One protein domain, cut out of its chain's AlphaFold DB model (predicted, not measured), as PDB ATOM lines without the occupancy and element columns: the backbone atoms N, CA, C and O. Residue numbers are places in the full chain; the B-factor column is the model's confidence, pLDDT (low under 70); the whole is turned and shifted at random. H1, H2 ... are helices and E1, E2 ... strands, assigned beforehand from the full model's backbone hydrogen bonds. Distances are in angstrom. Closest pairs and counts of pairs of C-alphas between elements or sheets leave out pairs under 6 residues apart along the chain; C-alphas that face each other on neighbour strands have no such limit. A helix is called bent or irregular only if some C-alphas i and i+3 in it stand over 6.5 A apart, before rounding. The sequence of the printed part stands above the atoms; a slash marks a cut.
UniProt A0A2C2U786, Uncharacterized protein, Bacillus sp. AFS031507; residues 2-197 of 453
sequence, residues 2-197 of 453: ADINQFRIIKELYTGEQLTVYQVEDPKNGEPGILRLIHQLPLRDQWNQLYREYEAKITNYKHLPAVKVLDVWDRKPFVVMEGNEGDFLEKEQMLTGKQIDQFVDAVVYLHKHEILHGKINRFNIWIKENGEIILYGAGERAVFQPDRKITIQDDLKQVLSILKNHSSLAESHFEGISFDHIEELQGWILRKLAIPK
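This is residues 2 to 197 of the 453 residues of an uncharacterized protein of Bacillus sp. AFS031507 (UniProt A0A2C2U786). Two lobes sit end to end: a strongly twisted sheet, E1 to E5, with H1 over one face, and a bundle of three helices, H2, H4 and H5. The small sheet of E6, E7 and E8 lies between them, with H2 over one of its faces; H3 sits beside H1. The printed part has 196 residues, with five named helices and eight named strands in the order E1 E2 E3 H1 E4 E5 E6 H2 E7 E8 H3 H4 H5. Both sheets, E1 - E2 - E3 - E5 - E4 and E6 - E7 - E8, are antiparallel, and the class is mixed, helices and strands. The whole is compact, with a radius of gyration of the C-alphas of 17.0 A and spans of 52 by 37 by 28 A.

E1, residues 8 to 15, begins at C-alpha 8 (120.100, 231.536, 242.060) and bends by 68 degrees at residue 11. E2, residues 19 to 26, 20.5 A, bends by 60 degrees at residue 23. E3 is residues 31 to 38, 22.1 A. H1, residues 41 to 57, 25.6 A, is irregular: C-alphas 42 and 45 are 7.8 A apart. E4 is residues 67 to 73, E5 76 to 82 and E6 86 to 88. H2 is residues 97 to 112, 22.3 A. E7 is residues 125 to 128, E8 133 to 135 and H3 140 to 144. H4 is residues 152 to 165, 20.3 A; H5, residues 182 to 194, 18.4 A, ends at C-alpha 194 (110.398, 246.132, 204.967).

E1, E2 and E3 form a meander, each the antiparallel neighbour of the one before; N 10 and O 23 are 2.9 A apart, N 22 and O 35 2.8 A. E3, H1 and E4 form a split strand-helix-strand unit, with E5 between the strands and a right-handed crossover; N 36 and O 79 are 2.8 A apart, N 78 and O 71 2.8 A. H1 makes two layers with this sheet, on one face at a height over the sheet of 9.1 A, over E5 and E4. H1 touches H3 with residues 43 to 50 alone; the closest C-alphas, of Gln 46 and Val 143, are 5.8 A apart. In the small sheet, N 127 and O 87 are 2.8 A apart, N 126 and O 134 2.9 A. H2 is on it; the closest C-alphas of H2 and E8, of Gln 99 and Ile 133, are 6.1 A apart. H2, H4 and H5 form an up and down bundle, each running against the one before. H2 and H4 only just touch, with 3 pairs of C-alphas within 8 A, the closest those of His 111 and Ile 152, 7.3 A. H4 and H5, a helical hairpin, touch at a shallow tilt of 28 degrees, opposite ways, the closest C-alphas being those of Leu 160 and Gln 186, 6.5 A. In H2, H3, H4 and H5 every O i to N i+4 pair is within hydrogen-bond range; in H1, 11 of 13 are.

The two C-alphas farthest apart, of Asp 74 and Asp 180, are 52.5 A apart. The printed part has no cut. The links H2 to E7, 12 residues, and H4 to H5, 16 residues, are long. The mean pLDDT of the printed part is 83.3; residue 41, residue 153 and residues 168 to 197 are under 70.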
ATOM      1  N   ALA A   2     124.698 237.757 245.772       77.06
ATOM      2  CA  ALA A   2     123.485 237.366 246.489       77.06
ATOM      3  C   ALA A   2     122.402 236.962 245.480       77.06
ATOM      4  O   ALA A   2     122.293 237.600 244.435       77.06
ATOM      5  N   ASP A   3     121.627 235.930 245.801       87.88
ATOM      6  CA  ASP A   3     120.502 235.472 244.983       87.88
ATOM      7  C   ASP A   3     119.390 236.532 244.903       87.88
ATOM      8  O   ASP A   3     119.219 237.353 245.812       87.88
ATOM      9  N   ILE A   4     118.630 236.521 243.803       86.88
ATOM     10  CA  ILE A   4     117.537 237.472 243.555       86.88
ATOM     11  C   ILE A   4     116.208 236.737 243.709       86.88
ATOM     12  O   ILE A   4     115.805 235.948 242.856       86.88
ATOM     13  N   ASN A   5     115.505 237.043 244.799       88.88
ATOM     14  CA  ASN A   5     114.261 236.378 245.190       88.88
ATOM     15  C   ASN A   5     114.431 234.842 245.234       88.88
ATOM     16  O   ASN A   5     115.283 234.356 245.973       88.88
ATOM     17  N   GLN A   6     113.652 234.082 244.460       90.69
ATOM     18  CA  GLN A   6     113.781 232.627 244.358       90.69
ATOM     19  C   GLN A   6     114.892 232.156 243.410       90.69
ATOM     20  O   GLN A   6     115.119 230.957 243.339       90.69
ATOM     21  N   PHE A   7     115.550 233.044 242.661       95.19
ATOM     22  CA  PHE A   7     116.479 232.665 241.598       95.19
ATOM     23  C   PHE A   7     117.935 232.713 242.056       95.19
ATOM     24  O   PHE A   7     118.413 233.747 242.539       95.19
ATOM     25  N   ARG A   8     118.658 231.614 241.822       95.44
ATOM     26  CA  ARG A   8     120.100 231.536 242.060       95.44
ATOM     27  C   ARG A   8     120.853 232.214 240.924       95.44
ATOM     28  O   ARG A   8     120.655 231.850 239.764       95.44
ATOM     29  N   ILE A   9     121.736 233.163 241.237       95.06
ATOM     30  CA  ILE A   9     122.587 233.792 240.212       95.06
ATOM     31  C   ILE A   9     123.720 232.836 239.839       95.06
ATOM     32  O   ILE A   9     124.520 232.453 240.691       95.06
ATOM     33  N   ILE A  10     123.815 232.501 238.554       93.69
ATOM     34  CA  ILE A  10     124.894 231.674 238.004       93.69
ATOM     35  C   ILE A  10     126.039 232.558 237.509       93.69
ATOM     36  O   ILE A  10     127.198 232.345 237.863       93.69
ATOM     37  N   LYS A  11     125.715 233.572 236.699       92.56
ATOM     38  CA  LYS A  11     126.694 234.439 236.031       92.56
ATOM     39  C   LYS A  11     126.092 235.819 235.790       92.56
ATOM     40  O   LYS A  11     124.956 235.932 235.338       92.56
ATOM     41  N   GLU A  12     126.849 236.878 236.056       93.94
ATOM     42  CA  GLU A  12     126.529 238.206 235.524       93.94
ATOM     43  C   GLU A  12     126.985 238.267 234.069       93.94
ATOM     44  O   GLU A  12     128.145 237.996 233.760       93.94
ATOM     45  N   LEU A  13     126.054 238.582 233.173       90.25
ATOM     46  CA  LEU A  13     126.302 238.561 231.735       90.25
ATOM     47  C   LEU A  13     126.584 239.960 231.181       90.25
ATOM     48  O   LEU A  13     127.389 240.116 230.265       90.25
ATOM     49  N   TYR A  14     125.897 240.978 231.705       88.62
ATOM     50  CA  TYR A  14     126.044 242.356 231.247       88.62
ATOM     51  C   TYR A  14     125.540 243.346 232.297       88.62
ATOM     52  O   TYR A  14     124.397 243.243 232.736       88.62
ATOM     53  N   THR A  15     126.340 244.369 232.595       90.69
ATOM     54  CA  THR A  15     125.938 245.507 233.431       90.69
ATOM     55  C   THR A  15     126.004 246.789 232.612       90.69
ATOM     56  O   THR A  15     127.057 247.170 232.103       90.69
ATOM     57  N   GLY A  16     124.860 247.456 232.470       85.12
ATOM     58  CA  GLY A  16     124.745 248.762 231.827       85.12
ATOM     59  C   GLY A  16     124.291 249.844 232.801       85.12
ATOM     60  O   GLY A  16     124.000 249.586 233.961       85.12
ATOM     61  N   GLU A  17     124.157 251.073 232.306       84.19
ATOM     62  CA  GLU A  17     123.687 252.209 233.114       84.19
ATOM     63  C   GLU A  17     122.306 251.952 233.755       84.19
ATOM     64  O   GLU A  17     122.076 252.277 234.919       84.19
ATOM     65  N   GLN A  18     121.390 251.332 233.006       87.88
ATOM     66  CA  GLN A  18     119.970 251.251 233.373       87.88
ATOM     67  C   GLN A  18     119.525 249.878 233.882       87.88
ATOM     68  O   GLN A  18     118.506 249.794 234.569       87.88
ATOM     69  N   LEU A  19     120.267 248.817 233.560       92.19
ATOM     70  CA  LEU A  19     119.935 247.452 233.954       92.19
ATOM     71  C   LEU A  19     121.178 246.571 234.055       92.19
ATOM     72  O   LEU A  19     122.185 246.834 233.389       92.19
ATOM     73  N   THR A  20     121.041 245.487 234.812       92.69
ATOM     74  CA  THR A  20     121.970 244.355 234.831       92.69
ATOM     75  C   THR A  20     121.258 243.090 234.355       92.69
ATOM     76  O   THR A  20     120.088 242.869 234.675       92.69
ATOM     77  N   VAL A  21     121.960 242.268 233.579       94.06
ATOM     78  CA  VAL A  21     121.496 240.980 233.057       94.06
ATOM     79  C   VAL A  21     122.295 239.856 233.699       94.06
ATOM     80  O   VAL A  21     123.527 239.856 233.650       94.06
ATOM     81  N   TYR A  22     121.586 238.873 234.238       94.69
ATOM     82  CA  TYR A  22     122.153 237.683 234.854       94.69
ATOM     83  C   TYR A  22     121.644 236.427 234.160       94.69
ATOM     84  O   TYR A  22     120.479 236.347 233.766       94.69
ATOM     85  N   GLN A  23     122.502 235.421 234.082       94.38
ATOM     86  CA  GLN A  23     122.075 234.041 233.949       94.38
ATOM     87  C   GLN A  23     121.682 233.538 235.334       94.38
ATOM     88  O   GLN A  23     122.446 233.681 236.297       94.38
ATOM     89  N   VAL A  24     120.492 232.965 235.428       95.69
ATOM     90  CA  VAL A  24     119.937 232.455 236.679       95.69
ATOM     91  C   VAL A  24     119.417 231.038 236.508       95.69
ATOM     92  O   VAL A  24     119.167 230.589 235.391       95.69
ATOM     93  N   GLU A  25     119.224 230.360 237.628       95.38
ATOM     94  CA  GLU A  25     118.577 229.054 237.713       95.38
ATOM     95  C   GLU A  25     117.496 229.111 238.794       95.38
ATOM     96  O   GLU A  25     117.721 229.693 239.861       95.38
ATOM     97  N   ASP A  26     116.323 228.531 238.535       94.44
ATOM     98  CA  ASP A  26     115.325 228.303 239.584       94.44
ATOM     99  C   ASP A  26     115.717 227.047 240.390       94.44
ATOM    100  O   ASP A  26     115.660 225.936 239.861       94.44
ATOM    101  N   PRO A  27     116.086 227.167 241.681       90.94
ATOM    102  CA  PRO A  27     116.516 226.035 242.500       90.94
ATOM    103  C   PRO A  27     115.435 224.966 242.705       90.94
ATOM    104  O   PRO A  27     115.754 223.873 243.174       90.94
ATOM    105  N   LYS A  28     114.159 225.262 242.418       91.56
ATOM    106  CA  LYS A  28     113.056 224.303 242.591       91.56
ATOM    107  C   LYS A  28     113.029 223.233 241.507       91.56
ATOM    108  O   LYS A  28     112.656 222.101 241.801       91.56
ATOM    109  N   ASN A  29     113.366 223.591 240.272       91.56
ATOM    110  CA  ASN A  29     113.287 222.700 239.109       91.56
ATOM    111  C   ASN A  29     114.595 222.636 238.299       91.56
ATOM    112  O   ASN A  29     114.686 221.826 237.381       91.56
ATOM    113  N   GLY A  30     115.600 223.445 238.645       90.56
ATOM    114  CA  GLY A  30     116.872 223.535 237.931       90.56
ATOM    115  C   GLY A  30     116.763 224.235 236.577       90.56
ATOM    116  O   GLY A  30     117.678 224.125 235.766       90.56
ATOM    117  N   GLU A  31     115.653 224.921 236.285       92.06
ATOM    118  CA  GLU A  31     115.471 225.533 234.973       92.06
ATOM    119  C   GLU A  31     116.314 226.807 234.813       92.06
ATOM    120  O   GLU A  31     116.210 227.721 235.642       92.06
ATOM    121  N   PRO A  32     117.077 226.931 233.711       93.50
ATOM    122  CA  PRO A  32     117.801 228.152 233.403       93.50
ATOM    123  C   PRO A  32     116.870 229.297 232.974       93.50
ATOM    124  O   PRO A  32     115.756 229.111 232.458       93.50
ATOM    125  N   GLY A  33     117.355 230.520 233.181       94.31
ATOM    126  CA  GLY A  33     116.676 231.755 232.814       94.31
ATOM    127  C   GLY A  33     117.639 232.918 232.602       94.31
ATOM    128  O   GLY A  33     118.772 232.917 233.088       94.31
ATOM    129  N   ILE A  34     117.163 233.937 231.887       95.94
ATOM    130  CA  ILE A  34     117.844 235.229 231.761       95.94
ATOM    131  C   ILE A  34     117.069 236.254 232.584       95.94
ATOM    132  O   ILE A  34     115.940 236.612 232.240       95.94
ATOM    133  N   LEU A  35     117.672 236.720 233.678       96.38
ATOM    134  CA  LEU A  35     117.101 237.731 234.563       96.38
ATOM    135  C   LEU A  35     117.591 239.116 234.155       96.38
ATOM    136  O   LEU A  35     118.794 239.349 234.050       96.38
ATOM    137  N   ARG A  36     116.666 240.056 233.962       95.06
ATOM    138  CA  ARG A  36     116.966 241.451 233.616       95.06
ATOM    139  C   ARG A  36     116.425 242.352 234.719       95.06
ATOM    140  O   ARG A  36     115.212 242.458 234.895       95.06
ATOM    141  N   LEU A  37     117.334 242.952 235.484       94.31
ATOM    142  CA  LEU A  37     117.055 243.761 236.671       94.31
ATOM    143  C   LEU A  37     117.311 245.233 236.362       94.31
ATOM    144  O   LEU A  37     118.446 245.597 236.052       94.31
ATOM    145  N   ILE A  38     116.306 246.099 236.494       92.00
ATOM    146  CA  ILE A  38     116.519 247.536 236.281       92.00
ATOM    147  C   ILE A  38     117.076 248.217 237.534       92.00
ATOM    148  O   ILE A  38     116.777 247.844 238.668       92.00
ATOM    149  N   HIS A  39     117.866 249.268 237.336       86.00
ATOM    150  CA  HIS A  39     118.462 250.028 238.437       86.00
ATOM    151  C   HIS A  39     117.529 251.118 238.984       86.00
ATOM    152  O   HIS A  39     117.656 251.513 240.144       86.00
ATOM    153  N   GLN A  40     116.597 251.610 238.159       75.06
ATOM    154  CA  GLN A  40     115.788 252.796 238.446       75.06
ATOM    155  C   GLN A  40     114.380 252.434 238.944       75.06
ATOM    156  O   GLN A  40     113.531 251.974 238.186       75.06
ATOM    157  N   LEU A  41     114.115 252.724 240.221       66.94
ATOM    158  CA  LEU A  41     112.837 252.465 240.899       66.94
ATOM    159  C   LEU A  41     111.577 253.088 240.250       66.94
ATOM    160  O   LEU A  41     110.555 252.401 240.224       66.94
ATOM    161  N   PRO A  42     111.575 254.340 239.733       76.81
ATOM    162  CA  PRO A  42     110.341 254.969 239.248       76.81
ATOM    163  C   PRO A  42     109.812 254.394 237.924       76.81
ATOM    164  O   PRO A  42     108.763 254.830 237.468       76.81
ATOM    165  N   LEU A  43     110.505 253.423 237.316       81.81
ATOM    166  CA  LEU A  43     110.134 252.828 236.026       81.81
ATOM    167  C   LEU A  43     109.330 251.522 236.150       81.81
ATOM    168  O   LEU A  43     109.126 250.825 235.158       81.81
ATOM    169  N   ARG A  44     108.891 251.155 237.363       85.44
ATOM    170  CA  ARG A  44     108.223 249.871 237.631       85.44
ATOM    171  C   ARG A  44     106.974 249.643 236.794       85.44
ATOM    172  O   ARG A  44     106.827 248.563 236.224       85.44
ATOM    173  N   ASP A  45     106.080 250.620 236.734       88.44
ATOM    174  CA  ASP A  45     104.799 250.430 236.055       88.44
ATOM    175  C   ASP A  45     104.994 250.335 234.539       88.44
ATOM    176  O   ASP A  45     104.413 249.459 233.904       88.44
ATOM    177  N   GLN A  46     105.889 251.151 233.972       91.19
ATOM    178  CA  GLN A  46     106.244 251.097 232.552       91.19
ATOM    179  C   GLN A  46     106.959 249.786 232.195       91.19
ATOM    180  O   GLN A  46     106.673 249.203 231.154       91.19
ATOM    181  N   TRP A  47     107.853 249.297 233.061       92.69
ATOM    182  CA  TRP A  47     108.544 248.017 232.877       92.69
ATOM    183  C   TRP A  47     107.569 246.837 232.882       92.69
ATOM    184  O   TRP A  47     107.595 245.993 231.988       92.69
ATOM    185  N   ASN A  48     106.664 246.804 233.859       90.75
ATOM    186  CA  ASN A  48     105.651 245.758 233.948       90.75
ATOM    187  C   ASN A  48     104.678 245.814 232.767       90.75
ATOM    188  O   ASN A  48     104.308 244.768 232.236       90.75
ATOM    189  N   GLN A  49     104.276 247.015 232.349       92.50
ATOM    190  CA  GLN A  49     103.412 247.197 231.187       92.50
ATOM    191  C   GLN A  49     104.095 246.704 229.905       92.50
ATOM    192  O   GLN A  49     103.489 245.927 229.170       92.50
ATOM    193  N   LEU A  50     105.364 247.071 229.687       94.19
ATOM    194  CA  LEU A  50     106.161 246.620 228.545       94.19
ATOM    195  C   LEU A  50     106.137 245.093 228.409       94.19
ATOM    196  O   LEU A  50     105.829 244.576 227.338       94.19
ATOM    197  N   TYR A  51     106.458 244.362 229.477       94.31
ATOM    198  CA  TYR A  51     106.571 242.908 229.373       94.31
ATOM    199  C   TYR A  51     105.231 242.180 229.341       94.31
ATOM    200  O   TYR A  51     105.166 241.100 228.763       94.31
ATOM    201  N   ARG A  52     104.156 242.775 229.871       93.12
ATOM    202  CA  ARG A  52     102.792 242.267 229.651       93.12
ATOM    203  C   ARG A  52     102.370 242.413 228.192       93.12
ATOM    204  O   ARG A  52     101.783 241.496 227.630       93.12
ATOM    205  N   GLU A  53     102.677 243.550 227.567       93.31
ATOM    206  CA  GLU A  53     102.419 243.759 226.137       93.31
ATOM    207  C   GLU A  53     103.272 242.832 225.271       93.31
ATOM    208  O   GLU A  53     102.771 242.262 224.301       93.31
ATOM    209  N   TYR A  54     104.539 242.648 225.644       94.31
ATOM    210  CA  TYR A  54     105.434 241.700 224.994       94.31
ATOM    211  C   TYR A  54     104.883 240.274 225.076       94.31
ATOM    212  O   TYR A  54     104.731 239.635 224.042       94.31
ATOM    213  N   GLU A  55     104.528 239.792 226.269       92.94
ATOM    214  CA  GLU A  55     103.982 238.446 226.481       92.94
ATOM    215  C   GLU A  55     102.672 238.228 225.708       92.94
ATOM    216  O   GLU A  55     102.481 237.178 225.101       92.94
ATOM    217  N   ALA A  56     101.796 239.237 225.653       91.25
ATOM    218  CA  ALA A  56     100.537 239.155 224.912       91.25
ATOM    219  C   ALA A  56     100.727 239.061 223.387       91.25
ATOM    220  O   ALA A  56      99.871 238.513 222.692       91.25
ATOM    221  N   LYS A  57     101.818 239.627 222.859       90.94
ATOM    222  CA  LYS A  57     102.104 239.697 221.418       90.94
ATOM    223  C   LYS A  57     103.076 238.619 220.943       90.94
ATOM    224  O   LYS A  57     103.007 238.207 219.789       90.94
ATOM    225  N   ILE A  58     103.989 238.189 221.806       88.38
ATOM    226  CA  ILE A  58     105.103 237.301 221.486       88.38
ATOM    227  C   ILE A  58     104.973 236.045 222.341       88.38
ATOM    228  O   ILE A  58     105.584 235.907 223.399       88.38
ATOM    229  N   THR A  59     104.171 235.100 221.857       75.31
ATOM    230  CA  THR A  59     104.029 233.784 222.483       75.31
ATOM    231  C   THR A  59     104.748 232.734 221.647       75.31
ATOM    232  O   THR A  59     104.356 232.481 220.507       75.31
ATOM    233  N   ASN A  60     105.762 232.086 222.227       79.56
ATOM    234  CA  ASN A  60     106.387 230.880 221.675       79.56
ATOM    235  C   ASN A  60     106.974 231.051 220.255       79.56
ATOM    236  O   ASN A  60     106.729 230.246 219.353       79.56
ATOM    237  N   TYR A  61     107.746 232.121 220.034       88.94
ATOM    238  CA  TYR A  61     108.483 232.303 218.786       88.94
ATOM    239  C   TYR A  61     109.938 231.864 218.950       88.94
ATOM    240  O   TYR A  61     110.670 232.419 219.753       88.94
ATOM    241  N   LYS A  62     110.389 230.915 218.128       90.56
ATOM    242  CA  LYS A  62     111.696 230.229 218.232       90.56
ATOM    243  C   LYS A  62     112.952 231.106 218.413       90.56
ATOM    244  O   LYS A  62     113.968 230.585 218.861       90.56
ATOM    245  N   HIS A  63     112.914 232.389 218.044       94.81
ATOM    246  CA  HIS A  63     114.051 233.322 218.137       94.81
ATOM    247  C   HIS A  63     113.829 234.470 219.130       94.81
ATOM    248  O   HIS A  63     114.631 235.402 219.189       94.81
ATOM    249  N   LEU A  64     112.745 234.417 219.906       95.31
ATOM    250  CA  LEU A  64     112.384 235.402 220.917       95.31
ATOM    251  C   LEU A  64     111.995 234.674 222.214       95.31
ATOM    252  O   LEU A  64     111.226 233.719 222.171       95.31
ATOM    253  N   PRO A  65     112.524 235.089 223.368       94.69
ATOM    254  CA  PRO A  65     112.320 234.369 224.620       94.69
ATOM    255  C   PRO A  65     110.925 234.632 225.203       94.69
ATOM    256  O   PRO A  65     110.467 235.775 225.210       94.69
ATOM    257  N   ALA A  66     110.271 233.614 225.767       93.44
ATOM    258  CA  ALA A  66     109.048 233.845 226.534       93.44
ATOM    259  C   ALA A  66     109.355 234.486 227.899       93.44
ATOM    260  O   ALA A  66     110.431 234.298 228.478       93.44
ATOM    261  N   VAL A  67     108.393 235.238 228.432       94.31
ATOM    262  CA  VAL A  67     108.446 235.763 229.802       94.31
ATOM    263  C   VAL A  67     108.056 234.641 230.767       94.31
ATOM    264  O   VAL A  67     106.991 234.053 230.623       94.31
ATOM    265  N   LYS A  68     108.911 234.341 231.753       92.81
ATOM    266  CA  LYS A  68     108.612 233.372 232.824       92.81
ATOM    267  C   LYS A  68     108.047 234.061 234.064       92.81
ATOM    268  O   LYS A  68     107.082 233.588 234.654       92.81
ATOM    269  N   VAL A  69     108.685 235.153 234.494       93.50
ATOM    270  CA  VAL A  69     108.338 235.861 235.737       93.50
ATOM    271  C   VAL A  69     108.512 237.363 235.562       93.50
ATOM    272  O   VAL A  69     109.507 237.815 235.005       93.50
ATOM    273  N   LEU A  70     107.568 238.131 236.108       93.00
ATOM    274  CA  LEU A  70     107.653 239.577 236.311       93.00
ATOM    275  C   LEU A  70     107.445 239.865 237.795       93.00
ATOM    276  O   LEU A  70     106.362 239.600 238.319       93.00
ATOM    277  N   ASP A  71     108.464 240.387 238.474       92.31
ATOM    278  CA  ASP A  71     108.412 240.590 239.926       92.31
ATOM    279  C   ASP A  71     109.352 241.722 240.383       92.31
ATOM    280  O   ASP A  71     109.934 242.445 239.571       92.31
ATOM    281  N   VAL A  72     109.454 241.943 241.693       90.19
ATOM    282  CA  VAL A  72     110.245 243.005 242.315       90.19
ATOM    283  C   VAL A  72     111.138 242.437 243.408       90.19
ATOM    284  O   VAL A  72     110.670 241.774 244.328       90.19
ATOM    285  N   TRP A  73     112.420 242.786 243.360       89.25
ATOM    286  CA  TRP A  73     113.399 242.453 244.388       89.25
ATOM    287  C   TRP A  73     114.098 243.721 244.872       89.25
ATOM    288  O   TRP A  73     114.563 244.523 244.069       89.25
ATOM    289  N   ASP A  74     114.118 243.942 246.188       88.06
ATOM    290  CA  ASP A  74     114.654 245.167 246.803       88.06
ATOM    291  C   ASP A  74     114.142 246.456 246.124       88.06
ATOM    292  O   ASP A  74     114.885 247.351 245.720       88.06
ATOM    293  N   ARG A  75     112.817 246.512 245.920       85.50
ATOM    294  CA  ARG A  75     112.089 247.587 245.213       85.50
ATOM    295  C   ARG A  75     112.429 247.742 243.722       85.50
ATOM    296  O   ARG A  75     111.736 248.495 243.041       85.50
ATOM    297  N   LYS A  76     113.412 247.017 243.189       88.94
ATOM    298  CA  LYS A  76     113.788 247.022 241.772       88.94
ATOM    299  C   LYS A  76     112.994 245.955 241.017       88.94
ATOM    300  O   LYS A  76     113.043 244.784 241.395       88.94
ATOM    301  N   PRO A  77     112.234 246.321 239.978       91.62
ATOM    302  CA  PRO A  77     111.537 245.332 239.176       91.62
ATOM    303  C   PRO A  77     112.532 244.558 238.311       91.62
ATOM    304  O   PRO A  77     113.556 245.086 237.861       91.62
ATOM    305  N   PHE A  78     112.212 243.293 238.086       94.44
ATOM    306  CA  PHE A  78     112.955 242.417 237.203       94.44
ATOM    307  C   PHE A  78     112.000 241.571 236.371       94.44
ATOM    308  O   PHE A  78     110.848 241.338 236.737       94.44
ATOM    309  N   VAL A  79     112.508 241.107 235.236       95.50
ATOM    310  CA  VAL A  79     111.876 240.054 234.444       95.50
ATOM    311  C   VAL A  79     112.822 238.864 234.382       95.50
ATOM    312  O   VAL A  79     114.034 239.043 234.253       95.50
ATOM    313  N   VAL A  80     112.276 237.657 234.462       95.81
ATOM    314  CA  VAL A  80     112.978 236.433 234.075       95.81
ATOM    315  C   VAL A  80     112.360 235.944 232.785       95.81
ATOM    316  O   VAL A  80     111.146 235.756 232.698       95.81
ATOM    317  N   MET A  81     113.206 235.759 231.785       94.88
ATOM    318  CA  MET A  81     112.835 235.210 230.491       94.88
ATOM    319  C   MET A  81     113.401 233.798 230.354       94.88
ATOM    320  O   MET A  81     114.365 233.444 231.042       94.88
ATOM    321  N   GLU A  82     112.826 232.996 229.462       93.19
ATOM    322  CA  GLU A  82     113.406 231.709 229.081       93.19
ATOM    323  C   GLU A  82     114.883 231.870 228.713       93.19
ATOM    324  O   GLU A  82     115.243 232.750 227.931       93.19
ATOM    325  N   GLY A  83     115.737 231.040 229.306       86.38
ATOM    326  CA  GLY A  83     117.171 230.992 229.052       86.38
ATOM    327  C   GLY A  83     117.574 229.558 228.756       86.38
ATOM    328  O   GLY A  83     117.025 228.640 229.349       86.38
ATOM    329  N   ASN A  84     118.506 229.375 227.828       81.88
ATOM    330  CA  ASN A  84     119.133 228.086 227.536       81.88
ATOM    331  C   ASN A  84     120.651 228.243 227.672       81.88
ATOM    332  O   ASN A  84     121.145 229.371 227.714       81.88
ATOM    333  N   GLU A  85     121.383 227.134 227.692       84.56
ATOM    334  CA  GLU A  85     122.848 227.149 227.615       84.56
ATOM    335  C   GLU A  85     123.329 227.879 226.352       84.56
ATOM    336  O   GLU A  85     122.695 227.821 225.291       84.56
ATOM    337  N   GLY A  86     124.425 228.619 226.491       88.88
ATOM    338  CA  GLY A  86     124.968 229.505 225.470       88.88
ATOM    339  C   GLY A  86     125.635 230.731 226.080       88.88
ATOM    340  O   GLY A  86     125.826 230.807 227.294       88.88
ATOM    341  N   ASP A  87     125.941 231.704 225.229       90.81
ATOM    342  CA  ASP A  87     126.514 232.986 225.631       90.81
ATOM    343  C   ASP A  87     126.036 234.115 224.703       90.81
ATOM    344  O   ASP A  87     125.497 233.889 223.615       90.81
ATOM    345  N   PHE A  88     126.222 235.365 225.132       93.06
ATOM    346  CA  PHE A  88     126.022 236.512 224.248       93.06
ATOM    347  C   PHE A  88     127.072 236.544 223.137       93.06
ATOM    348  O   PHE A  88     128.215 236.147 223.350       93.06
ATOM    349  N   LEU A  89     126.695 237.103 221.985       93.25
ATOM    350  CA  LEU A  89     127.584 237.326 220.851       93.25
ATOM    351  C   LEU A  89     128.867 238.039 221.304       93.25
ATOM    352  O   LEU A  89     128.835 239.179 221.791       93.25
ATOM    353  N   GLU A  90     130.005 237.372 221.133       89.25
ATOM    354  CA  GLU A  90     131.295 237.935 221.510       89.25
ATOM    355  C   GLU A  90     131.757 239.006 220.517       89.25
ATOM    356  O   GLU A  90     131.309 239.078 219.374       89.25
ATOM    357  N   LYS A  91     132.690 239.864 220.948       83.12
ATOM    358  CA  LYS A  91     133.155 241.011 220.151       83.12
ATOM    359  C   LYS A  91     133.736 240.608 218.786       83.12
ATOM    360  O   LYS A  91     133.565 241.361 217.836       83.12
ATOM    361  N   GLU A  92     134.420 239.473 218.706       84.12
ATOM    362  CA  GLU A  92     135.118 239.007 217.496       84.12
ATOM    363  C   GLU A  92     134.411 237.823 216.826       84.12
ATOM    364  O   GLU A  92     134.829 237.357 215.767       84.12
ATOM    365  N   GLN A  93     133.322 237.338 217.427       88.69
ATOM    366  CA  GLN A  93     132.563 236.220 216.894       88.69
ATOM    367  C   GLN A  93     131.781 236.655 215.654       88.69
ATOM    368  O   GLN A  93     131.082 237.673 215.662       88.69
ATOM    369  N   MET A  94     131.890 235.851 214.597       88.19
ATOM    370  CA  MET A  94     131.151 236.032 213.352       88.19
ATOM    371  C   MET A  94     129.898 235.162 213.356       88.19
ATOM    372  O   MET A  94     129.940 233.981 213.700       88.19
ATOM    373  N   LEU A  95     128.783 235.755 212.946       88.19
ATOM    374  CA  LEU A  95     127.531 235.068 212.701       88.19
ATOM    375  C   LEU A  95     127.620 234.289 211.390       88.19
ATOM    376  O   LEU A  95     128.032 234.808 210.350       88.19
ATOM    377  N   THR A  96     127.167 233.045 211.440       86.62
ATOM    378  CA  THR A  96     126.921 232.222 210.251       86.62
ATOM    379  C   THR A  96     125.700 232.734 209.475       86.62
ATOM    380  O   THR A  96     124.832 233.397 210.043       86.62
ATOM    381  N   GLY A  97     125.562 232.371 208.194       80.88
ATOM    382  CA  GLY A  97     124.376 232.729 207.393       80.88
ATOM    383  C   GLY A  97     123.053 232.316 208.056       80.88
ATOM    384  O   GLY A  97     122.145 233.131 208.194       80.88
ATOM    385  N   LYS A  98     122.991 231.096 208.612       84.62
ATOM    386  CA  LYS A  98     121.830 230.612 209.379       84.62
ATOM    387  C   LYS A  98     121.516 231.510 210.578       84.62
ATOM    388  O   LYS A  98     120.358 231.801 210.847       84.62
ATOM    389  N   GLN A  99     122.533 231.940 211.317       90.88
ATOM    390  CA  GLN A  99     122.366 232.822 212.471       90.88
ATOM    391  C   GLN A  99     121.881 234.217 212.060       90.88
ATOM    392  O   GLN A  99     121.006 234.780 212.714       90.88
ATOM    393  N   ILE A 100     122.393 234.744 210.947       88.06
ATOM    394  CA  ILE A 100     121.935 236.008 210.363       88.06
ATOM    395  C   ILE A 100     120.446 235.923 210.016       88.06
ATOM    396  O   ILE A 100     119.685 236.803 210.420       88.06
ATOM    397  N   ASP A 101     120.012 234.844 209.363       84.12
ATOM    398  CA  ASP A 101     118.600 234.632 209.032       84.12
ATOM    399  C   ASP A 101     117.716 234.596 210.281       84.12
ATOM    400  O   ASP A 101     116.678 235.252 210.323       84.12
ATOM    401  N   GLN A 102     118.143 233.878 211.323       91.75
ATOM    402  CA  GLN A 102     117.412 233.788 212.591       91.75
ATOM    403  C   GLN A 102     117.317 235.139 213.308       91.75
ATOM    404  O   GLN A 102     116.252 235.499 213.815       91.75
ATOM    405  N   PHE A 103     118.416 235.895 213.332       93.56
ATOM    406  CA  PHE A 103     118.472 237.229 213.923       93.56
ATOM    407  C   PHE A 103     117.543 238.205 213.192       93.56
ATOM    408  O   PHE A 103     116.740 238.891 213.827       93.56
ATOM    409  N   VAL A 104     117.601 238.233 211.860       89.50
ATOM    410  CA  VAL A 104     116.734 239.084 211.035       89.50
ATOM    411  C   VAL A 104     115.274 238.673 211.191       89.50
ATOM    412  O   VAL A 104     114.425 239.535 211.410       89.50
ATOM    413  N   ASP A 105     114.973 237.374 211.149       89.62
ATOM    414  CA  ASP A 105     113.614 236.862 211.329       89.62
ATOM    415  C   ASP A 105     113.033 237.243 212.704       89.62
ATOM    416  O   ASP A 105     111.852 237.594 212.781       89.62
ATOM    417  N   ALA A 106     113.843 237.265 213.771       94.38
ATOM    418  CA  ALA A 106     113.422 237.750 215.089       94.38
ATOM    419  C   ALA A 106     113.009 239.231 215.062       94.38
ATOM    420  O   ALA A 106     111.953 239.585 215.588       94.38
ATOM    421  N   VAL A 107     113.798 240.093 214.412       93.50
ATOM    422  CA  VAL A 107     113.490 241.531 214.297       93.50
ATOM    423  C   VAL A 107     112.249 241.765 213.432       93.50
ATOM    424  O   VAL A 107     111.362 242.519 213.833       93.50
ATOM    425  N   VAL A 108     112.127 241.064 212.296       86.62
ATOM    426  CA  VAL A 108     110.913 241.093 211.456       86.62
ATOM    427  C   VAL A 108     109.688 240.720 212.287       86.62
ATOM    428  O   VAL A 108     108.642 241.363 212.182       86.62
ATOM    429  N   TYR A 109     109.798 239.667 213.099       90.44
ATOM    430  CA  TYR A 109     108.688 239.195 213.915       90.44
ATOM    431  C   TYR A 109     108.263 240.238 214.955       90.44
ATOM    432  O   TYR A 109     107.063 240.472 215.100       90.44
ATOM    433  N   LEU A 110     109.214 240.914 215.608       92.75
ATOM    434  CA  LEU A 110     108.918 242.035 216.508       92.75
ATOM    435  C   LEU A 110     108.168 243.157 215.773       92.75
ATOM    436  O   LEU A 110     107.087 243.559 216.211       92.75
ATOM    437  N   HIS A 111     108.672 243.606 214.618       88.31
ATOM    438  CA  HIS A 111     108.058 244.698 213.847       88.31
ATOM    439  C   HIS A 111     106.650 244.351 213.349       88.31
ATOM    440  O   HIS A 111     105.762 245.200 213.404       88.31
ATOM    441  N   LYS A 112     106.410 243.097 212.941       85.69
ATOM    442  CA  LYS A 112     105.073 242.600 212.568       85.69
ATOM    443  C   LYS A 112     104.053 242.677 213.704       85.69
ATOM    444  O   LYS A 112     102.866 242.806 213.427       85.69
ATOM    445  N   HIS A 113     104.509 242.589 214.948       88.62
ATOM    446  CA  HIS A 113     103.668 242.706 216.138       88.62
ATOM    447  C   HIS A 113     103.744 244.111 216.754       88.62
ATOM    448  O   HIS A 113     103.353 244.316 217.904       88.62
ATOM    449  N   GLU A 114     104.221 245.099 215.989       87.19
ATOM    450  CA  GLU A 114     104.335 246.503 216.399       87.19
ATOM    451  C   GLU A 114     105.219 246.696 217.641       87.19
ATOM    452  O   GLU A 114     104.988 247.592 218.453       87.19
ATOM    453  N   ILE A 115     106.226 245.838 217.815       90.44
ATOM    454  CA  ILE A 115     107.234 245.964 218.865       90.44
ATOM    455  C   ILE A 115     108.541 246.400 218.210       90.44
ATOM    456  O   ILE A 115     109.057 245.731 217.321       90.44
ATOM    457  N   LEU A 116     109.095 247.521 218.667       90.06
ATOM    458  CA  LEU A 116     110.466 247.913 218.348       90.06
ATOM    459  C   LEU A 116     111.406 247.304 219.377       90.06
ATOM    460  O   LEU A 116     111.114 247.325 220.574       90.06
ATOM    461  N   HIS A 117     112.565 246.818 218.947       93.81
ATOM    462  CA  HIS A 117     113.575 246.381 219.900       93.81
ATOM    463  C   HIS A 117     114.188 247.588 220.626       93.81
ATOM    464  O   HIS A 117     114.394 247.563 221.841       93.81
ATOM    465  N   GLY A 118     114.493 248.653 219.890       85.94
ATOM    466  CA  GLY A 118     114.911 249.970 220.366       85.94
ATOM    467  C   GLY A 118     116.356 250.100 220.848       85.94
ATOM    468  O   GLY A 118     116.907 251.203 220.837       85.94
ATOM    469  N   LYS A 119     117.001 249.000 221.229       88.62
ATOM    470  CA  LYS A 119     118.445 248.939 221.480       88.62
ATOM    471  C   LYS A 119     118.987 247.548 221.160       88.62
ATOM    472  O   LYS A 119     118.994 246.693 222.037       88.62
ATOM    473  N   ILE A 120     119.441 247.339 219.931       91.00
ATOM    474  CA  ILE A 120     120.032 246.079 219.477       91.00
ATOM    475  C   ILE A 120     121.553 246.205 219.546       91.00
ATOM    476  O   ILE A 120     122.157 247.061 218.899       91.00
ATOM    477  N   ASN A 121     122.183 245.356 220.349       89.38
ATOM    478  CA  ASN A 121     123.633 245.214 220.413       89.38
ATOM    479  C   ASN A 121     124.011 243.746 220.686       89.38
ATOM    480  O   ASN A 121     123.140 242.899 220.868       89.38
ATOM    481  N   ARG A 122     125.312 243.436 220.738       91.44
ATOM    482  CA  ARG A 122     125.796 242.060 220.935       91.44
ATOM    483  C   ARG A 122     125.294 241.401 222.234       91.44
ATOM    484  O   ARG A 122     125.035 240.208 222.244       91.44
ATOM    485  N   PHE A 123     125.039 242.182 223.290       90.75
ATOM    486  CA  PHE A 123     124.493 241.701 224.569       90.75
ATOM    487  C   PHE A 123     122.974 241.458 224.541       90.75
ATOM    488  O   PHE A 123     122.354 241.211 225.574       90.75
ATOM    489  N   ASN A 124     122.349 241.576 223.370       94.12
ATOM    490  CA  ASN A 124     120.971 241.161 223.128       94.12
ATOM    491  C   ASN A 124     120.900 239.862 222.317       94.12
ATOM    492  O   ASN A 124     119.839 239.251 222.262       94.12
ATOM    493  N   ILE A 125     122.001 239.446 221.688       95.50
ATOM    494  CA  ILE A 125     122.046 238.311 220.766       95.50
ATOM    495  C   ILE A 125     122.673 237.143 221.513       95.50
ATOM    496  O   ILE A 125     123.878 237.130 221.736       95.50
ATOM    497  N   TRP A 126     121.849 236.192 221.934       95.44
ATOM    498  CA  TRP A 126     122.297 234.983 222.616       95.44
ATOM    499  C   TRP A 126     122.474 233.858 221.611       95.44
ATOM    500  O   TRP A 126     121.540 233.560 220.863       95.44
ATOM    501  N   ILE A 127     123.643 233.231 221.609       94.31
ATOM    502  CA  ILE A 127     123.963 232.083 220.769       94.31
ATOM    503  C   ILE A 127     123.946 230.852 221.664       94.31
ATOM    504  O   ILE A 127     124.775 230.706 222.560       94.31
ATOM    505  N   LYS A 128     122.977 229.972 221.418       93.06
ATOM    506  CA  LYS A 128     122.884 228.678 222.092       93.06
ATOM    507  C   LYS A 128     124.031 227.767 221.655       93.06
ATOM    508  O   LYS A 128     124.544 227.907 220.546       93.06
ATOM    509  N   GLU A 129     124.346 226.753 222.457       90.62
ATOM    510  CA  GLU A 129     125.364 225.748 222.099       90.62
ATOM    511  C   GLU A 129     125.066 225.026 220.772       90.62
ATOM    512  O   GLU A 129     125.973 224.693 220.012       90.62
ATOM    513  N   ASN A 130     123.783 224.845 220.435       89.81
ATOM    514  CA  ASN A 130     123.349 224.266 219.159       89.81
ATOM    515  C   ASN A 130     123.485 225.231 217.954       89.81
ATOM    516  O   ASN A 130     123.071 224.900 216.838       89.81
ATOM    517  N   GLY A 131     124.019 226.435 218.176       90.38
ATOM    518  CA  GLY A 131     124.239 227.479 217.181       90.38
ATOM    519  C   GLY A 131     123.025 228.357 216.873       90.38
ATOM    520  O   GLY A 131     123.144 229.252 216.036       90.38
ATOM    521  N   GLU A 132     121.869 228.137 217.505       93.44
ATOM    522  CA  GLU A 132     120.682 228.976 217.308       93.44
ATOM    523  C   GLU A 132     120.757 230.311 218.047       93.44
ATOM    524  O   GLU A 132     121.337 230.404 219.127       93.44
ATOM    525  N   ILE A 133     120.078 231.324 217.504       94.38
ATOM    526  CA  ILE A 133     119.978 232.650 218.115       94.38
ATOM    527  C   ILE A 133     118.645 232.876 218.821       94.38
ATOM    528  O   ILE A 133     117.579 232.534 218.298       94.38
ATOM    529  N   ILE A 134     118.731 233.533 219.981       95.94
ATOM    530  CA  ILE A 134     117.622 234.190 220.678       95.94
ATOM    531  C   ILE A 134     117.937 235.683 220.833       95.94
ATOM    532  O   ILE A 134     119.034 236.054 221.255       95.94
ATOM    533  N   LEU A 135     116.969 236.543 220.512       96.50
ATOM    534  CA  LEU A 135     117.078 237.996 220.651       96.50
ATOM    535  C   LEU A 135     116.344 238.485 221.914       96.50
ATOM    536  O   LEU A 135     115.117 238.426 221.994       96.50
ATOM    537  N   TYR A 136     117.091 238.984 222.901       95.38
ATOM    538  CA  TYR A 136     116.588 239.437 224.205       95.38
ATOM    539  C   TYR A 136     116.436 240.961 224.308       95.38
ATOM    540  O   TYR A 136     117.298 241.714 223.863       95.38
ATOM    541  N   GLY A 137     115.440 241.416 225.077       90.88
ATOM    542  CA  GLY A 137     115.358 242.803 225.562       90.88
ATOM    543  C   GLY A 137     114.672 243.793 224.619       90.88
ATOM    544  O   GLY A 137     115.078 244.953 224.525       90.88
ATOM    545  N   ALA A 138     113.636 243.345 223.909       93.38
ATOM    546  CA  ALA A 138     112.864 244.202 223.020       93.38
ATOM    547  C   ALA A 138     111.989 245.211 223.792       93.38
ATOM    548  O   ALA A 138     111.344 244.864 224.777       93.38
ATOM    549  N   GLY A 139     111.954 246.464 223.326       90.44
ATOM    550  CA  GLY A 139     111.068 247.529 223.815       90.44
ATOM    551  C   GLY A 139     111.550 248.275 225.064       90.44
ATOM    552  O   GLY A 139     111.064 249.368 225.357       90.44
ATOM    553  N   GLU A 140     112.581 247.777 225.747       91.19
ATOM    554  CA  GLU A 140     113.124 248.364 226.987       91.19
ATOM    555  C   GLU A 140     113.546 249.825 226.833       91.19
ATOM    556  O   GLU A 140     113.428 250.640 227.748       91.19
ATOM    557  N   ARG A 141     114.024 250.188 225.642       88.19
ATOM    558  CA  ARG A 141     114.483 251.543 225.356       88.19
ATOM    559  C   ARG A 141     113.381 252.592 225.539       88.19
ATOM    560  O   ARG A 141     113.698 253.697 225.974       88.19
ATOM    561  N   ALA A 142     112.127 252.248 225.243       87.06
ATOM    562  CA  ALA A 142     110.987 253.148 225.408       87.06
ATOM    563  C   ALA A 142     110.668 253.410 226.889       87.06
ATOM    564  O   ALA A 142     110.254 254.510 227.241       87.06
ATOM    565  N   VAL A 143     110.932 252.434 227.767       88.81
ATOM    566  CA  VAL A 143     110.810 252.600 229.225       88.81
ATOM    567  C   VAL A 143     111.888 253.548 229.745       88.81
ATOM    568  O   VAL A 143     111.636 254.417 230.573       88.81
ATOM    569  N   PHE A 144     113.099 253.395 229.226       85.81
ATOM    570  CA  PHE A 144     114.271 254.130 229.678       85.81
ATOM    571  C   PHE A 144     114.416 255.549 229.124       85.81
ATOM    572  O   PHE A 144     115.120 256.362 229.723       85.81
ATOM    573  N   GLN A 145     113.843 255.826 227.953       84.69
ATOM    574  CA  GLN A 145     113.870 257.136 227.298       84.69
ATOM    575  C   GLN A 145     112.524 257.423 226.623       84.69
ATOM    576  O   GLN A 145     112.448 257.406 225.393       84.69
ATOM    577  N   PRO A 146     111.468 257.704 227.408       79.75
ATOM    578  CA  PRO A 146     110.117 257.901 226.878       79.75
ATOM    579  C   PRO A 146     110.011 259.110 225.938       79.75
ATOM    580  O   PRO A 146     109.235 259.087 224.987       79.75
ATOM    581  N   ASP A 147     110.838 260.139 226.147       77.75
ATOM    582  CA  ASP A 147     110.839 261.353 225.318       77.75
ATOM    583  C   ASP A 147     111.509 261.144 223.951       77.75
ATOM    584  O   ASP A 147     111.367 261.961 223.037       77.75
ATOM    585  N   ARG A 148     112.258 260.046 223.785       78.06
ATOM    586  CA  ARG A 148     112.921 259.725 222.526       78.06
ATOM    587  C   ARG A 148     112.016 258.832 221.691       78.06
ATOM    588  O   ARG A 148     111.888 257.639 221.948       78.06
ATOM    589  N   LYS A 149     111.467 259.391 220.615       78.75
ATOM    590  CA  LYS A 149     110.739 258.608 219.617       78.75
ATOM    591  C   LYS A 149     111.707 257.676 218.884       78.75
ATOM    592  O   LYS A 149     112.565 258.139 218.137       78.75
ATOM    593  N   ILE A 150     111.564 256.378 219.122       78.12
ATOM    594  CA  ILE A 150     112.277 255.320 218.404       78.12
ATOM    595  C   ILE A 150     111.418 254.901 217.219       78.12
ATOM    596  O   ILE A 150     110.187 254.901 217.291       78.12
ATOM    597  N   THR A 151     112.068 254.550 216.125       78.25
ATOM    598  CA  THR A 151     111.421 254.130 214.889       78.25
ATOM    599  C   THR A 151     111.948 252.773 214.433       78.25
ATOM    600  O   THR A 151     113.025 252.347 214.844       78.25
ATOM    601  N   ILE A 152     111.222 252.119 213.521       75.94
ATOM    602  CA  ILE A 152     111.713 250.928 212.802       75.94
ATOM    603  C   ILE A 152     113.101 251.205 212.214       75.94
ATOM    604  O   ILE A 152     113.996 250.375 212.310       75.94
ATOM    605  N   GLN A 153     113.311 252.413 211.686       65.81
ATOM    606  CA  GLN A 153     114.582 252.831 211.105       65.81
ATOM    607  C   GLN A 153     115.756 252.779 212.096       65.81
ATOM    608  O   GLN A 153     116.876 252.461 211.696       65.81
ATOM    609  N   ASP A 154     115.524 253.065 213.379       75.81
ATOM    610  CA  ASP A 154     116.564 252.958 214.404       75.81
ATOM    611  C   ASP A 154     116.963 251.499 214.654       75.81
ATOM    612  O   ASP A 154     118.146 251.214 214.853       75.81
ATOM    613  N   ASP A 155     116.009 250.565 214.613       82.56
ATOM    614  CA  ASP A 155     116.303 249.130 214.693       82.56
ATOM    615  C   ASP A 155     117.074 248.663 213.457       82.56
ATOM    616  O   ASP A 155     118.095 247.991 213.602       82.56
ATOM    617  N   LEU A 156     116.659 249.080 212.252       76.88
ATOM    618  CA  LEU A 156     117.357 248.737 211.005       76.88
ATOM    619  C   LEU A 156     118.825 249.175 211.046       76.88
ATOM    620  O   LEU A 156     119.714 248.381 210.744       76.88
ATOM    621  N   LYS A 157     119.101 250.409 211.489       71.06
ATOM    622  CA  LYS A 157     120.475 250.924 211.637       71.06
ATOM    623  C   LYS A 157     121.320 250.052 212.569       71.06
ATOM    624  O   LYS A 157     122.500 249.828 212.303       71.06
ATOM    625  N   GLN A 158     120.731 249.552 213.651       83.44
ATOM    626  CA  GLN A 158     121.437 248.713 214.619       83.44
ATOM    627  C   GLN A 158     121.639 247.281 214.110       83.44
ATOM    628  O   GLN A 158     122.725 246.731 214.289       83.44
ATOM    629  N   VAL A 159     120.654 246.711 213.409       84.81
ATOM    630  CA  VAL A 159     120.786 245.419 212.712       84.81
ATOM    631  C   VAL A 159     121.934 245.472 211.707       84.81
ATOM    632  O   VAL A 159     122.837 244.642 211.771       84.81
ATOM    633  N   LEU A 160     121.960 246.488 210.838       73.56
ATOM    634  CA  LEU A 160     123.030 246.676 209.850       73.56
ATOM    635  C   LEU A 160     124.410 246.814 210.508       73.56
ATOM    636  O   LEU A 160     125.387 246.247 210.019       73.56
ATOM    637  N   SER A 161     124.486 247.523 211.638       77.00
ATOM    638  CA  SER A 161     125.721 247.661 212.419       77.00
ATOM    639  C   SER A 161     126.220 246.315 212.957       77.00
ATOM    640  O   SER A 161     127.401 246.001 212.815       77.00
ATOM    641  N   ILE A 162     125.333 245.486 213.521       85.12
ATOM    642  CA  ILE A 162     125.696 244.140 213.988       85.12
ATOM    643  C   ILE A 162     126.215 243.295 212.837       85.12
ATOM    644  O   ILE A 162     127.291 242.717 212.948       85.12
ATOM    645  N   LEU A 163     125.490 243.262 211.724       81.94
ATOM    646  CA  LEU A 163     125.853 242.429 210.585       81.94
ATOM    647  C   LEU A 163     127.202 242.834 210.017       81.94
ATOM    648  O   LEU A 163     128.025 241.972 209.748       81.94
ATOM    649  N   LYS A 164     127.488 244.132 209.899       72.00
ATOM    650  CA  LYS A 164     128.800 244.538 209.397       72.00
ATOM    651  C   LYS A 164     129.944 244.098 210.315       72.00
ATOM    652  O   LYS A 164     130.996 243.708 209.826       72.00
ATOM    653  N   ASN A 165     129.743 244.173 211.627       77.12
ATOM    654  CA  ASN A 165     130.796 243.864 212.594       77.12
ATOM    655  C   ASN A 165     130.940 242.361 212.868       77.12
ATOM    656  O   ASN A 165     131.997 241.928 213.313       77.12
ATOM    657  N   HIS A 166     129.880 241.590 212.624       82.88
ATOM    658  CA  HIS A 166     129.757 240.196 213.035       82.88
ATOM    659  C   HIS A 166     129.237 239.303 211.907       82.88
ATOM    660  O   HIS A 166     128.502 238.363 212.176       82.88
ATOM    661  N   SER A 167     129.553 239.567 210.640       76.38
ATOM    662  CA  SER A 167     129.262 238.612 209.566       76.38
ATOM    663  C   SER A 167     130.480 238.371 208.693       76.38
ATOM    664  O   SER A 167     131.228 239.289 208.359       76.38
ATOM    665  N   SER A 168     130.660 237.108 208.318       66.69
ATOM    666  CA  SER A 168     131.608 236.687 207.294       66.69
ATOM    667  C   SER A 168     130.833 236.040 206.153       66.69
ATOM    668  O   SER A 168     130.060 235.106 206.384       66.69
ATOM    669  N   LEU A 169     131.043 236.513 204.929       57.31
ATOM    670  CA  LEU A 169     130.437 235.934 203.734       57.31
ATOM    671  C   LEU A 169     131.218 234.676 203.345       57.31
ATOM    672  O   LEU A 169     132.251 234.756 202.692       57.31
ATOM    673  N   ALA A 170     130.748 233.510 203.781       51.28
ATOM    674  CA  ALA A 170     131.108 232.257 203.129       51.28
ATOM    675  C   ALA A 170     130.004 231.932 202.111       51.28
ATOM    676  O   ALA A 170     128.835 231.831 202.487       51.28
ATOM    677  N   GLU A 171     130.384 231.788 200.838       42.34
ATOM    678  CA  GLU A 171     129.555 231.753 199.612       42.34
ATOM    679  C   GLU A 171     128.361 230.767 199.598       42.34
ATOM    680  O   GLU A 171     127.533 230.817 198.693       42.34
ATOM    681  N   SER A 172     128.221 229.869 200.577       39.88
ATOM    682  CA  SER A 172     127.349 228.689 200.475       39.88
ATOM    683  C   SER A 172     126.114 228.654 201.393       39.88
ATOM    684  O   SER A 172     125.574 227.568 201.598       39.88
ATOM    685  N   HIS A 173     125.705 229.748 202.052       48.31
ATOM    686  CA  HIS A 173     124.829 229.629 203.241       48.31
ATOM    687  C   HIS A 173     123.466 230.325 203.238       48.31
ATOM    688  O   HIS A 173     122.675 230.004 204.122       48.31
ATOM    689  N   PHE A 174     123.137 231.197 202.284       52.28
ATOM    690  CA  PHE A 174     121.755 231.678 202.169       52.28
ATOM    691  C   PHE A 174     121.019 230.772 201.175       52.28
ATOM    692  O   PHE A 174     121.533 230.494 200.092       52.28
ATOM    693  N   GLU A 175     119.850 230.236 201.549       44.53
ATOM    694  CA  GLU A 175     119.079 229.316 200.695       44.53
ATOM    695  C   GLU A 175     118.840 229.935 199.307       44.53
ATOM    696  O   GLU A 175     118.014 230.831 199.139       44.53
ATOM    697  N   GLY A 176     119.587 229.462 198.304       41.06
ATOM    698  CA  GLY A 176     119.480 229.917 196.917       41.06
ATOM    699  C   GLY A 176     120.009 231.328 196.634       41.06
ATOM    700  O   GLY A 176     119.751 231.840 195.547       41.06
ATOM    701  N   ILE A 177     120.726 231.963 197.571       47.03
ATOM    702  CA  ILE A 177     121.287 233.310 197.396       47.03
ATOM    703  C   ILE A 177     122.756 233.296 197.840       47.03
ATOM    704  O   ILE A 177     123.094 232.853 198.932       47.03
ATOM    705  N   SER A 178     123.651 233.762 196.982       48.59
ATOM    706  CA  SER A 178     125.025 234.102 197.356       48.59
ATOM    707  C   SER A 178     125.144 235.621 197.348       48.59
ATOM    708  O   SER A 178     124.437 236.296 196.598       48.59
ATOM    709  N   PHE A 179     125.974 236.152 198.240       55.44
ATOM    710  CA  PHE A 179     126.314 237.568 198.270       55.44
ATOM    711  C   PHE A 179     127.820 237.672 198.129       55.44
ATOM    712  O   PHE A 179     128.550 237.094 198.942       55.44
ATOM    713  N   ASP A 180     128.263 238.422 197.130       49.22
ATOM    714  CA  ASP A 180     129.685 238.658 196.888       49.22
ATOM    715  C   ASP A 180     130.210 239.739 197.850       49.22
ATOM    716  O   ASP A 180     131.393 239.770 198.209       49.22
ATOM    717  N   HIS A 181     129.314 240.621 198.316       57.47
ATOM    718  CA  HIS A 181     129.636 241.774 199.156       57.47
ATOM    719  C   HIS A 181     128.631 241.991 200.297       57.47
ATOM    720  O   HIS A 181     127.446 241.656 200.203       57.47
ATOM    721  N   ILE A 182     129.100 242.582 201.404       55.69
ATOM    722  CA  ILE A 182     128.289 242.783 202.618       55.69
ATOM    723  C   ILE A 182     127.121 243.736 202.348       55.69
ATOM    724  O   ILE A 182     126.045 243.593 202.926       55.69
ATOM    725  N   GLU A 183     127.299 244.660 201.411       55.53
ATOM    726  CA  GLU A 183     126.291 245.601 200.934       55.53
ATOM    727  C   GLU A 183     125.089 244.889 200.282       55.53
ATOM    728  O   GLU A 183     123.949 245.342 200.412       55.53
ATOM    729  N   GLU A 184     125.303 243.742 199.632       56.72
ATOM    730  CA  GLU A 184     124.230 242.965 199.001       56.72
ATOM    731  C   GLU A 184     123.394 242.213 200.040       56.72
ATOM    732  O   GLU A 184     122.158 242.222 199.977       56.72
ATOM    733  N   LEU A 185     124.066 241.641 201.047       61.97
ATOM    734  CA  LEU A 185     123.422 241.048 202.218       61.97
ATOM    735  C   LEU A 185     122.580 242.099 202.955       61.97
ATOM    736  O   LEU A 185     121.422 241.852 203.293       61.97
ATOM    737  N   GLN A 186     123.120 243.303 203.145       60.31
ATOM    738  CA  GLN A 186     122.385 244.423 203.736       60.31
ATOM    739  C   GLN A 186     121.141 244.791 202.914       60.31
ATOM    740  O   GLN A 186     120.058 244.944 203.482       60.31
ATOM    741  N   GLY A 187     121.259 244.863 201.584       57.88
ATOM    742  CA  GLY A 187     120.125 245.096 200.687       57.88
ATOM    743  C   GLY A 187     119.044 244.013 200.789       57.88
ATOM    744  O   GLY A 187     117.851 244.322 200.822       57.88
ATOM    745  N   TRP A 188     119.433 242.740 200.898       68.75
ATOM    746  CA  TRP A 188     118.488 241.637 201.107       68.75
ATOM    747  C   TRP A 188     117.768 241.724 202.458       68.75
ATOM    748  O   TRP A 188     116.545 241.577 202.511       68.75
ATOM    749  N   ILE A 189     118.496 242.031 203.531       65.19
ATOM    750  CA  ILE A 189     117.945 242.154 204.888       65.19
ATOM    751  C   ILE A 189     116.961 243.316 204.981       65.19
ATOM    752  O   ILE A 189     115.889 243.172 205.567       65.19
ATOM    753  N   LEU A 190     117.273 244.441 204.339       61.69
ATOM    754  CA  LEU A 190     116.358 245.574 204.258       61.69
ATOM    755  C   LEU A 190     115.050 245.202 203.548       61.69
ATOM    756  O   LEU A 190     113.979 245.543 204.047       61.69
ATOM    757  N   ARG A 191     115.110 244.436 202.449       65.38
ATOM    758  CA  ARG A 191     113.902 243.912 201.782       65.38
ATOM    759  C   ARG A 191     113.096 242.988 202.698       65.38
ATOM    760  O   ARG A 191     111.872 243.087 202.747       65.38
ATOM    761  N   LYS A 192     113.774 242.122 203.454       66.88
ATOM    762  CA  LYS A 192     113.170 241.215 204.448       66.88
ATOM    763  C   LYS A 192     112.476 241.960 205.592       66.88
ATOM    764  O   LYS A 192     111.409 241.532 206.025       66.88
ATOM    765  N   LEU A 193     113.075 243.047 206.071       64.69
ATOM    766  CA  LEU A 193     112.569 243.858 207.182       64.69
ATOM    767  C   LEU A 193     111.482 244.857 206.762       64.69
ATOM    768  O   LEU A 193     110.765 245.360 207.622       64.69
ATOM    769  N   ALA A 194     111.325 245.121 205.461       55.91
ATOM    770  CA  ALA A 194     110.398 246.132 204.967       55.91
ATOM    771  C   ALA A 194     108.925 245.681 204.830       55.91
ATOM    772  O   ALA A 194     108.073 246.561 204.910       55.91
ATOM    773  N   ILE A 195     108.565 244.394 204.621       52.00
ATOM    774  CA  ILE A 195     107.157 243.971 204.345       52.00
ATOM    775  C   ILE A 195     106.836 242.515 204.809       52.00
ATOM    776  O   ILE A 195     107.691 241.630 204.735       52.00
ATOM    777  N   PRO A 196     105.596 242.223 205.285       36.41
ATOM    778  CA  PRO A 196     105.197 240.957 205.912       36.41
ATOM    779  C   PRO A 196     105.067 239.744 204.970       36.41
ATOM    780  O   PRO A 196     104.328 239.782 203.997       36.41
ATOM    781  N   LYS A 197     105.654 238.591 205.338       30.14
ATOM    782  CA  LYS A 197     105.252 237.274 204.775       30.14
ATOM    783  C   LYS A 197     103.822 236.895 205.199       30.14
ATOM    784  O   LYS A 197     103.565 236.938 206.409       30.14
TER     785      LYS A 197